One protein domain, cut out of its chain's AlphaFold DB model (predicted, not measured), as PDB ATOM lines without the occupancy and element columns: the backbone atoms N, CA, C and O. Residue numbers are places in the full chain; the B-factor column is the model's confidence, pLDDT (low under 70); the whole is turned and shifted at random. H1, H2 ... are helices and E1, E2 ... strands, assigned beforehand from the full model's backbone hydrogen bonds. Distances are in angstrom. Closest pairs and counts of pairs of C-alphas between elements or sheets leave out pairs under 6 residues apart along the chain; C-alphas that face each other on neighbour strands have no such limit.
ATOM      1  N   LEU A  15      -6.101  24.617  27.205       69.44
ATOM      2  CA  LEU A  15      -6.816  25.889  27.198       69.44
ATOM      3  C   LEU A  15      -7.964  25.800  28.208       69.44
ATOM      4  O   LEU A  15      -8.852  24.952  28.078       69.44
ATOM      5  N   ARG A  16      -7.948  26.662  29.231       65.50
ATOM      6  CA  ARG A  16      -9.137  26.860  30.070       65.50
ATOM      7  C   ARG A  16     -10.132  27.694  29.291       65.50
ATOM      8  O   ARG A  16      -9.785  28.775  28.821       65.50
ATOM      9  N   MET A  17     -11.345  27.180  29.186       69.12
ATOM     10  CA  MET A  17     -12.439  27.878  28.534       69.12
ATOM     11  C   MET A  17     -13.363  28.490  29.565       69.12
ATOM     12  O   MET A  17     -13.503  27.958  30.669       69.12
ATOM     13  N   ASP A  18     -13.969  29.609  29.193       65.50
ATOM     14  CA  ASP A  18     -14.930  30.301  30.028       65.50
ATOM     15  C   ASP A  18     -16.337  30.135  29.432       65.50
ATOM     16  O   ASP A  18     -16.581  29.318  28.539       65.50
ATOM     17  N   GLY A  19     -17.321  30.795  30.035       70.19
ATOM     18  CA  GLY A  19     -18.712  30.344  30.016       70.19
ATOM     19  C   GLY A  19     -19.372  30.053  28.658       70.19
ATOM     20  O   GLY A  19     -20.332  29.284  28.646       70.19
ATOM     21  N   VAL A  20     -18.936  30.622  27.527       75.75
ATOM     22  CA  VAL A  20     -19.646  30.440  26.245       75.75
ATOM     23  C   VAL A  20     -19.279  29.117  25.584       75.75
ATOM     24  O   VAL A  20     -20.169  28.383  25.147       75.75
ATOM     25  N   LEU A  21     -17.990  28.789  25.536       76.75
ATOM     26  CA  LEU A  21     -17.511  27.598  24.840       76.75
ATOM     27  C   LEU A  21     -17.806  26.335  25.648       76.75
ATOM     28  O   LEU A  21     -18.327  25.362  25.106       76.75
ATOM     29  N   VAL A  22     -17.620  26.410  26.969       78.81
ATOM     30  CA  VAL A  22     -18.034  25.372  27.928       78.81
ATOM     31  C   VAL A  22     -19.516  25.045  27.778       78.81
ATOM     32  O   VAL A  22     -19.910  23.884  27.751       78.81
ATOM     33  N   ARG A  23     -20.356  26.073  27.647       77.75
ATOM     34  CA  ARG A  23     -21.804  25.910  27.521       77.75
ATOM     35  C   ARG A  23     -22.217  25.403  26.146       77.75
ATOM     36  O   ARG A  23     -23.185  24.659  26.061       77.75
ATOM     37  N   ALA A  24     -21.495  25.771  25.091       78.62
ATOM     38  CA  ALA A  24     -21.704  25.204  23.765       78.62
ATOM     39  C   ALA A  24     -21.355  23.711  23.726       78.62
ATOM     40  O   ALA A  24     -22.110  22.947  23.136       78.62
ATOM     41  N   LEU A  25     -20.272  23.304  24.395       78.62
ATOM     42  CA  LEU A  25     -19.880  21.901  24.545       78.62
ATOM     43  C   LEU A  25     -20.849  21.128  25.448       78.62
ATOM     44  O   LEU A  25     -21.221  20.012  25.121       78.62
ATOM     45  N   ALA A  26     -21.321  21.731  26.541       77.38
ATOM     46  CA  ALA A  26     -22.298  21.106  27.435       77.38
ATOM     47  C   ALA A  26     -23.692  20.930  26.798       77.38
ATOM     48  O   ALA A  26     -24.464  20.080  27.229       77.38
ATOM     49  N   ASP A  27     -24.031  21.743  25.792       76.56
ATOM     50  CA  ASP A  27     -25.260  21.608  24.994       76.56
ATOM     51  C   ASP A  27     -25.145  20.489  23.939       76.56
ATOM     52  O   ASP A  27     -26.140  20.099  23.330       76.56
ATOM     53  N   MET A  28     -23.934  19.975  23.700       75.94
ATOM     54  CA  MET A  28     -23.670  18.912  22.737       75.94
ATOM     55  C   MET A  28     -23.756  17.531  23.402       75.94
ATOM     56  O   MET A  28     -23.422  17.375  24.576       75.94
ATOM     57  N   PRO A  29     -24.210  16.499  22.669       69.81
ATOM     58  CA  PRO A  29     -24.340  15.158  23.224       69.81
ATOM     59  C   PRO A  29     -22.965  14.570  23.550       69.81
ATOM     60  O   PRO A  29     -22.131  14.425  22.659       69.81
ATOM     61  N   GLU A  30     -22.738  14.183  24.806       67.06
ATOM     62  CA  GLU A  30     -21.495  13.532  25.225       67.06
ATOM     63  C   GLU A  30     -21.310  12.184  24.509       67.06
ATOM     64  O   GLU A  30     -22.196  11.329  24.504       67.06
ATOM     65  N   SER A  31     -20.119  11.954  23.950       64.88
ATOM     66  CA  SER A  31     -19.783  10.719  23.216       64.88
ATOM     67  C   SER A  31     -19.660   9.473  24.123       64.88
ATOM     68  O   SER A  31     -19.384   8.369  23.659       64.88
ATOM     69  N   GLY A  32     -19.828   9.621  25.444       65.00
ATOM     70  CA  GLY A  32     -19.670   8.533  26.421       65.00
ATOM     71  C   GLY A  32     -18.223   8.050  26.612       65.00
ATOM     72  O   GLY A  32     -17.994   7.077  27.325       65.00
ATOM     73  N   MET A  33     -17.241   8.724  26.000       66.88
ATOM     74  CA  MET A  33     -15.809   8.380  26.047       66.88
ATOM     75  C   MET A  33     -15.023   9.140  27.129       66.88
ATOM     76  O   MET A  33     -13.816   8.955  27.258       66.88
ATOM     77  N   GLY A  34     -15.682  10.014  27.897       74.06
ATOM     78  CA  GLY A  34     -15.035  10.906  28.872       74.06
ATOM     79  C   GLY A  34     -14.375  12.150  28.256       74.06
ATOM     80  O   GLY A  34     -13.953  13.044  28.988       74.06
ATOM     81  N   TYR A  35     -14.329  12.232  26.926       80.06
ATOM     82  CA  TYR A  35     -13.943  13.408  26.151       80.06
ATOM     83  C   TYR A  35     -14.710  13.439  24.823       80.06
ATOM     84  O   TYR A  35     -15.337  12.450  24.424       80.06
ATOM     85  N   GLN A  36     -14.665  14.578  24.139       82.12
ATOM     86  CA  GLN A  36     -15.311  14.795  22.853       82.12
ATOM     87  C   GLN A  36     -14.344  15.454  21.877       82.12
ATOM     88  O   GLN A  36     -13.727  16.458  22.205       82.12
ATOM     89  N   LEU A  37     -14.209  14.893  20.679       86.75
ATOM     90  CA  LEU A  37     -13.397  15.501  19.632       86.75
ATOM     91  C   LEU A  37     -14.188  16.627  18.972       86.75
ATOM     92  O   LEU A  37     -15.344  16.433  18.596       86.75
ATOM     93  N   VAL A  38     -13.575  17.798  18.833       87.94
ATOM     94  CA  VAL A  38     -14.198  18.963  18.212       87.94
ATOM     95  C   VAL A  38     -13.248  19.673  17.252       87.94
ATOM     96  O   VAL A  38     -12.049  19.766  17.501       87.94
ATOM     97  N   ASN A  39     -13.793  20.219  16.169       90.38
ATOM     98  CA  ASN A  39     -13.108  21.205  15.343       90.38
ATOM     99  C   ASN A  39     -13.572  22.599  15.743       90.38
ATOM    100  O   ASN A  39     -14.772  22.858  15.849       90.38
ATOM    101  N   VAL A  40     -12.629  23.512  15.924       88.75
ATOM    102  CA  VAL A  40     -12.898  24.893  16.316       88.75
ATOM    103  C   VAL A  40     -12.580  25.807  15.143       88.75
ATOM    104  O   VAL A  40     -11.461  25.833  14.640       88.75
ATOM    105  N   HIS A  41     -13.580  26.559  14.697       90.56
ATOM    106  CA  HIS A  41     -13.451  27.556  13.640       90.56
ATOM    107  C   HIS A  41     -13.210  28.916  14.276       90.56
ATOM    108  O   HIS A  41     -13.996  29.348  15.125       90.56
ATOM    109  N   LEU A  42     -12.157  29.596  13.837       89.06
ATOM    110  CA  LEU A  42     -11.794  30.936  14.281       89.06
ATOM    111  C   LEU A  42     -12.296  32.005  13.299       89.06
ATOM    112  O   LEU A  42     -12.527  31.738  12.119       89.06
ATOM    113  N   ASN A  43     -12.445  33.235  13.783       89.75
ATOM    114  CA  ASN A  43     -12.914  34.385  13.009       89.75
ATOM    115  C   ASN A  43     -11.967  34.779  11.859       89.75
ATOM    116  O   ASN A  43     -12.428  35.316  10.857       89.75
ATOM    117  N   ASP A  44     -10.679  34.449  11.972       87.62
ATOM    118  CA  ASP A  44      -9.640  34.636  10.950       87.62
ATOM    119  C   ASP A  44      -9.740  33.597   9.811       87.62
ATOM    120  O   ASP A  44      -8.980  33.628   8.849       87.62
ATOM    121  N   GLY A  45     -10.675  32.641   9.910       86.69
ATOM    122  CA  GLY A  45     -10.855  31.547   8.948       86.69
ATOM    123  C   GLY A  45      -9.963  30.330   9.208       86.69
ATOM    124  O   GLY A  45     -10.075  29.324   8.509       86.69
ATOM    125  N   THR A  46      -9.105  30.390  10.229       88.19
ATOM    126  CA  THR A  46      -8.321  29.240  10.698       88.19
ATOM    127  C   THR A  46      -9.240  28.205  11.354       88.19
ATOM    128  O   THR A  46     -10.104  28.556  12.159       88.19
ATOM    129  N   ILE A  47      -9.030  26.925  11.043       89.06
ATOM    130  CA  ILE A  47      -9.740  25.803  11.668       89.06
ATOM    131  C   ILE A  47      -8.728  24.969  12.442       89.06
ATOM    132  O   ILE A  47      -7.719  24.527  11.889       89.06
ATOM    133  N   ILE A  48      -9.010  24.767  13.723       88.19
ATOM    134  CA  ILE A  48      -8.230  23.926  14.618       88.19
ATOM    135  C   ILE A  48      -8.938  22.575  14.702       88.19
ATOM    136  O   ILE A  48     -10.069  22.492  15.184       88.19
ATOM    137  N   TYR A  49      -8.305  21.542  14.152       87.19
ATOM    138  CA  TYR A  49      -8.901  20.216  13.993       87.19
ATOM    139  C   TYR A  49      -8.589  19.305  15.179       87.19
ATOM    140  O   TYR A  49      -7.511  19.410  15.758       87.19
ATOM    141  N   GLU A  50      -9.497  18.371  15.469       83.62
ATOM    142  CA  GLU A  50      -9.264  17.246  16.393       83.62
ATOM    143  C   GLU A  50      -8.891  17.664  17.828       83.62
ATOM    144  O   GLU A  50      -8.089  17.018  18.502       83.62
ATOM    145  N   ILE A  51      -9.506  18.735  18.330       86.62
ATOM    146  CA  ILE A  51      -9.317  19.181  19.712       86.62
ATOM    147  C   ILE A  51     -10.112  18.273  20.650       86.62
ATOM    148  O   ILE A  51     -11.300  18.040  20.431       86.62
ATOM    149  N   SER A  52      -9.497  17.804  21.735       86.06
ATOM    150  CA  SER A  52     -10.207  16.979  22.720       86.06
ATOM    151  C   SER A  52     -10.806  17.843  23.825       86.06
ATOM    152  O   SER A  52     -10.093  18.411  24.647       86.06
ATOM    153  N   ALA A  53     -12.132  17.928  23.870       84.31
ATOM    154  CA  ALA A  53     -12.890  18.546  24.945       84.31
ATOM    155  C   ALA A  53     -13.116  17.558  26.091       84.31
ATOM    156  O   ALA A  53     -13.874  16.599  25.964       84.31
ATOM    157  N   ILE A  54     -12.472  17.802  27.228       81.25
ATOM    158  CA  ILE A  54     -12.540  16.965  28.426       81.25
ATOM    159  C   ILE A  54     -13.444  17.651  29.452       81.25
ATOM    160  O   ILE A  54     -13.239  18.817  29.807       81.25
ATOM    161  N   ALA A  55     -14.458  16.920  29.928       73.31
ATOM    162  CA  ALA A  55     -15.416  17.379  30.941       73.31
ATOM    163  C   ALA A  55     -16.068  18.746  30.634       73.31
ATOM    164  O   ALA A  55     -16.395  19.499  31.548       73.31
ATOM    165  N   CYS A  56     -16.211  19.092  29.350       71.56
ATOM    166  CA  CYS A  56     -16.711  20.383  28.861       71.56
ATOM    167  C   CYS A  56     -15.956  21.630  29.364       71.56
ATOM    168  O   CYS A  56     -16.386  22.734  29.067       71.56
ATOM    169  N   GLN A  57     -14.851  21.502  30.105       71.38
ATOM    170  CA  GLN A  57     -14.156  22.629  30.755       71.38
ATOM    171  C   GLN A  57     -12.720  22.822  30.270       71.38
ATOM    172  O   GLN A  57     -12.113  23.871  30.496       71.38
ATOM    173  N   MET A  58     -12.160  21.802  29.630       77.94
ATOM    174  CA  MET A  58     -10.764  21.771  29.236       77.94
ATOM    175  C   MET A  58     -10.662  21.326  27.786       77.94
ATOM    176  O   MET A  58     -11.200  20.279  27.434       77.94
ATOM    177  N   LEU A  59      -9.958  22.107  26.967       80.25
ATOM    178  CA  LEU A  59      -9.559  21.669  25.636       80.25
ATOM    179  C   LEU A  59      -8.099  21.251  25.632       80.25
ATOM    180  O   LEU A  59      -7.227  21.980  26.109       80.25
ATOM    181  N   GLU A  60      -7.870  20.078  25.063       81.88
ATOM    182  CA  GLU A  60      -6.561  19.532  24.773       81.88
ATOM    183  C   GLU A  60      -6.201  19.824  23.319       81.88
ATOM    184  O   GLU A  60      -6.809  19.271  22.399       81.88
ATOM    185  N   ILE A  61      -5.237  20.722  23.122       81.12
ATOM    186  CA  ILE A  61      -4.770  21.146  21.803       81.12
ATOM    187  C   ILE A  61      -3.351  20.607  21.599       81.12
ATOM    188  O   ILE A  61      -2.509  20.673  22.505       81.12
ATOM    189  N   SER A  62      -3.078  20.082  20.406       73.94
ATOM    190  CA  SER A  62      -1.734  19.660  19.997       73.94
ATOM    191  C   SER A  62      -0.807  20.872  19.844       73.94
ATOM    192  O   SER A  62      -1.212  21.882  19.281       73.94
ATOM    193  N   ASP A  63       0.453  20.777  20.283       68.19
ATOM    194  CA  ASP A  63       1.434  21.887  20.223       68.19
ATOM    195  C   ASP A  63       1.695  22.413  18.795       68.19
ATOM    196  O   ASP A  63       2.088  23.560  18.614       68.19
ATOM    197  N   GLU A  64       1.433  21.594  17.770       71.00
ATOM    198  CA  GLU A  64       1.521  21.990  16.357       71.00
ATOM    199  C   GLU A  64       0.428  22.991  15.942       71.00
ATOM    200  O   GLU A  64       0.517  23.610  14.881       71.00
ATOM    201  N   GLN A  65      -0.611  23.153  16.765       71.44
ATOM    202  CA  GLN A  65      -1.736  24.035  16.503       71.44
ATOM    203  C   GLN A  65      -1.600  25.359  17.260       71.44
ATOM    204  O   GLN A  65      -1.097  25.443  18.379       71.44
ATOM    205  N   ARG A  66      -2.047  26.430  16.602       72.69
ATOM    206  CA  ARG A  66      -1.958  27.807  17.093       72.69
ATOM    207  C   ARG A  66      -2.842  28.008  18.331       72.69
ATOM    208  O   ARG A  66      -3.985  27.560  18.346       72.69
ATOM    209  N   ASP A  67      -2.339  28.750  19.320       75.44
ATOM    210  CA  ASP A  67      -3.152  29.234  20.442       75.44
ATOM    211  C   ASP A  67      -4.245  30.192  19.945       75.44
ATOM    212  O   ASP A  67      -3.995  31.051  19.094       75.44
ATOM    213  N   PHE A  68      -5.440  30.090  20.513       81.44
ATOM    214  CA  PHE A  68      -6.558  30.968  20.187       81.44
ATOM    215  C   PHE A  68      -7.319  31.371  21.442       81.44
ATOM    216  O   PHE A  68      -7.342  30.655  22.446       81.44
ATOM    217  N   LEU A  69      -7.953  32.533  21.379       80.94
ATOM    218  CA  LEU A  69      -8.847  33.005  22.423       80.94
ATOM    219  C   LEU A  69     -10.271  32.523  22.147       80.94
ATOM    220  O   LEU A  69     -10.698  32.430  21.000       80.94
ATOM    221  N   GLU A  70     -11.056  32.302  23.201       79.50
ATOM    222  CA  GLU A  70     -12.486  31.979  23.070       79.50
ATOM    223  C   GLU A  70     -13.238  33.030  22.238       79.50
ATOM    224  O   GLU A  70     -14.092  32.687  21.428       79.50
ATOM    225  N   SER A  71     -12.862  34.308  22.369       82.38
ATOM    226  CA  SER A  71     -13.452  35.408  21.596       82.38
ATOM    227  C   SER A  71     -13.175  35.326  20.090       82.38
ATOM    228  O   SER A  71     -13.839  36.016  19.316       82.38
ATOM    229  N   GLU A  72     -12.181  34.542  19.671       85.88
ATOM    230  CA  GLU A  72     -11.896  34.300  18.258       85.88
ATOM    231  C   GLU A  72     -12.749  33.162  17.698       85.88
ATOM    232  O   GLU A  72     -12.869  33.047  16.482       85.88
ATOM    233  N   VAL A  73     -13.373  32.341  18.543       87.44
ATOM    234  CA  VAL A  73     -14.135  31.174  18.104       87.44
ATOM    235  C   VAL A  73     -15.493  31.591  17.550       87.44
ATOM    236  O   VAL A  73     -16.324  32.169  18.246       87.44
ATOM    237  N   VAL A  74     -15.745  31.230  16.293       90.38
ATOM    238  CA  VAL A  74     -17.005  31.510  15.586       90.38
ATOM    239  C   VAL A  74     -17.883  30.279  15.433       90.38
ATOM    240  O   VAL A  74     -19.103  30.396  15.308       90.38
ATOM    241  N   ALA A  75     -17.305  29.080  15.433       89.69
ATOM    242  CA  ALA A  75     -18.073  27.844  15.397       89.69
ATOM    243  C   ALA A  75     -17.298  26.671  15.988       89.69
ATOM    244  O   ALA A  75     -16.072  26.649  15.981       89.69
ATOM    245  N   ILE A  76     -18.041  25.680  16.461       88.62
ATOM    246  CA  ILE A  76     -17.522  24.417  16.973       88.62
ATOM    247  C   ILE A  76     -18.261  23.295  16.257       88.62
ATOM    248  O   ILE A  76     -19.488  23.331  16.134       88.62
ATOM    249  N   GLU A  77     -17.527  22.298  15.797       91.00
ATOM    250  CA  GLU A  77     -18.065  21.093  15.180       91.00
ATOM    251  C   GLU A  77     -17.671  19.883  16.007       91.00
ATOM    252  O   GLU A  77     -16.498  19.675  16.272       91.00
ATOM    253  N   VAL A  78     -18.639  19.070  16.405       87.62
ATOM    254  CA  VAL A  78     -18.403  17.833  17.146       87.62
ATOM    255  C   VAL A  78     -18.130  16.709  16.181       87.62
ATOM    256  O   VAL A  78     -18.936  16.443  15.288       87.62
ATOM    257  N   LEU A  79     -17.041  16.000  16.418       86.31
ATOM    258  CA  LEU A  79     -16.655  14.806  15.697       86.31
ATOM    259  C   LEU A  79     -17.137  13.561  16.452       86.31
ATOM    260  O   LEU A  79     -16.989  13.440  17.669       86.31
ATOM    261  N   ASP A  80     -17.706  12.616  15.710       83.19
ATOM    262  CA  ASP A  80     -17.866  11.233  16.159       83.19
ATOM    263  C   ASP A  80     -16.502  10.524  16.209       83.19
ATOM    264  O   ASP A  80     -15.522  10.979  15.619       83.19
ATOM    265  N   ARG A  81     -16.456   9.338  16.822       75.00
ATOM    266  CA  ARG A  81     -15.285   8.440  16.830       75.00
ATOM    267  C   ARG A  81     -14.694   8.132  15.448       75.00
ATOM    268  O   ARG A  81     -13.544   7.723  15.361       75.00
ATOM    269  N   ASN A  82     -15.478   8.293  14.381       80.81
ATOM    270  CA  ASN A  82     -15.028   8.114  13.001       80.81
ATOM    271  C   ASN A  82     -14.477   9.401  12.354       80.81
ATOM    272  O   ASN A  82     -14.228   9.407  11.152       80.81
ATOM    273  N   GLY A  83     -14.353  10.507  13.099       76.19
ATOM    274  CA  GLY A  83     -13.971  11.815  12.555       76.19
ATOM    275  C   GLY A  83     -15.075  12.479  11.724       76.19
ATOM    276  O   GLY A  83     -14.813  13.388  10.941       76.19
ATOM    277  N   VAL A  84     -16.322  12.017  11.858       83.31
ATOM    278  CA  VAL A  84     -17.471  12.566  11.126       83.31
ATOM    279  C   VAL A  84     -18.109  13.670  11.952       83.31
ATOM    280  O   VAL A  84     -18.436  13.453  13.118       83.31
ATOM    281  N   VAL A  85     -18.336  14.838  11.349       87.19
ATOM    282  CA  VAL A  85     -19.054  15.932  12.013       87.19
ATOM    283  C   VAL A  85     -20.499  15.508  12.279       87.19
ATOM    284  O   VAL A  85     -21.265  15.256  11.351       87.19
ATOM    285  N   THR A  86     -20.874  15.431  13.553       85.69
ATOM    286  CA  THR A  86     -22.229  15.067  13.995       85.69
ATOM    287  C   THR A  86     -23.066  16.279  14.354       85.69
ATOM    288  O   THR A  86     -24.271  16.277  14.120       85.69
ATOM    289  N   HIS A  87     -22.443  17.311  14.920       86.56
ATOM    290  CA  HIS A  87     -23.100  18.546  15.327       86.56
ATOM    291  C   HIS A  87     -22.224  19.739  14.986       86.56
ATOM    292  O   HIS A  87     -21.006  19.673  15.092       86.56
ATOM    293  N   ARG A  88     -22.855  20.856  14.629       88.31
ATOM    294  CA  ARG A  88     -22.190  22.145  14.461       88.31
ATOM    295  C   ARG A  88     -22.939  23.201  15.254       88.31
ATOM    296  O   ARG A  88     -24.144  23.367  15.076       88.31
ATOM    297  N   LYS A  89     -22.218  23.943  16.088       86.19
ATOM    298  CA  LYS A  89     -22.732  25.099  16.819       86.19
ATOM    299  C   LYS A  89     -21.959  26.335  16.407       86.19
ATOM    300  O   LYS A  89     -20.763  26.447  16.649       86.19
ATOM    301  N   THR A  90     -22.650  27.276  15.786       87.50
ATOM    302  CA  THR A  90     -22.111  28.604  15.506       87.50
ATOM    303  C   THR A  90     -22.217  29.451  16.770       87.50
ATOM    304  O   THR A  90     -23.315  29.672  17.286       87.50
ATOM    305  N   LEU A  91     -21.080  29.933  17.259       80.12
ATOM    306  CA  LEU A  91     -21.016  30.961  18.285       80.12
ATOM    307  C   LEU A  91     -21.224  32.296  17.579       80.12
ATOM    308  O   LEU A  91     -20.301  32.932  17.081       80.12
TER     309      LEU A  91
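Overview. This is residues 15 to 91 of the 95 residues of an uncharacterized protein of Candidatus Kaiserbacteria bacterium RIFCSPLOWO2_01_FULL_50_24 (UniProt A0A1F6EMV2). A single strongly twisted sheet of five strands makes the body, and one short helix, H1, packs on one face of it, with the sheet's two edge strands, E3 and E5, on either side of the helix. A bend in E2 turns the sheet toward E3, and a long link then leads back to E4 beside E1. The printed part has 77 residues, with H1 followed by E1 to E5; the sheet's order is E3, E2, E1, E4, E5, antiparallel throughout, and the class is mostly strand. It is compact and rounded, with a radius of gyration of the C-alphas of 11.1 A and spans of 30 by 25 by 22 A.

Arrangement. In the sheet, E1, residues 35 to 42, is the antiparallel neighbour of E2, residues 47 to 54, at 148 degrees; N 38 and O 51 are 2.8 A apart, within hydrogen-bond range. E2 bends by 65 degrees at residue 50. The hairpin of E2 and E3, residues 58 to 61, has N 60 and O 52 at 2.8 A. E1, E2 and E3 form a meander, each strand the antiparallel neighbour of the one before. On the other side of E1 is E4, residues 73 to 79, at 145 degrees, with N 39 and O 77 at 2.8 A. E1 to E4 form a Greek key, a meander of three strands whose first strand is the antiparallel neighbour of the fourth. E4 and E5, residues 85 to 90, are a hairpin at 163 degrees, with N 76 and O 89 at 2.8 A. H1, residues 19 to 26, is on the sheet at a height of 7.5 A, over none of the strands, but only just: two of its C-alphas fall on E1 and two on E4. H1 and E4 are near each other, with 9 pairs of C-alphas within 10 A. The closest C-alphas of H1 and E5 are those of Ala 24 and Lys 89, 7.0 A apart. In H1 every O i to N i+4 pair is within hydrogen-bond range. E3 and E5 are apart.

Along the chain. E1 is 21.3 A long from first to last C-alpha, beginning at C-alpha 35 (-13.943, 13.408, 26.151). E2 measures 19.2 A, E4 16.7 A, E5 13.5 A and E3 9.6 A. H1 measures 10.2 A and begins at C-alpha 19 (-18.712, 30.344, 30.016). E5 ends at C-alpha 90 (-22.111, 28.604, 15.506).

Size, cuts and confidence. The two C-alphas farthest apart are those of Gly 32 and Asp 44, 32.0 A. The printed part has no cut. E3 to E4 is a long link of 11 residues. Residues 15 to 16 pair with residues 58 to 59 of E3, antiparallel. The mean pLDDT of the printed part is 80.2, and residues 15 to 18, 29 to 33 and 63 are under 70.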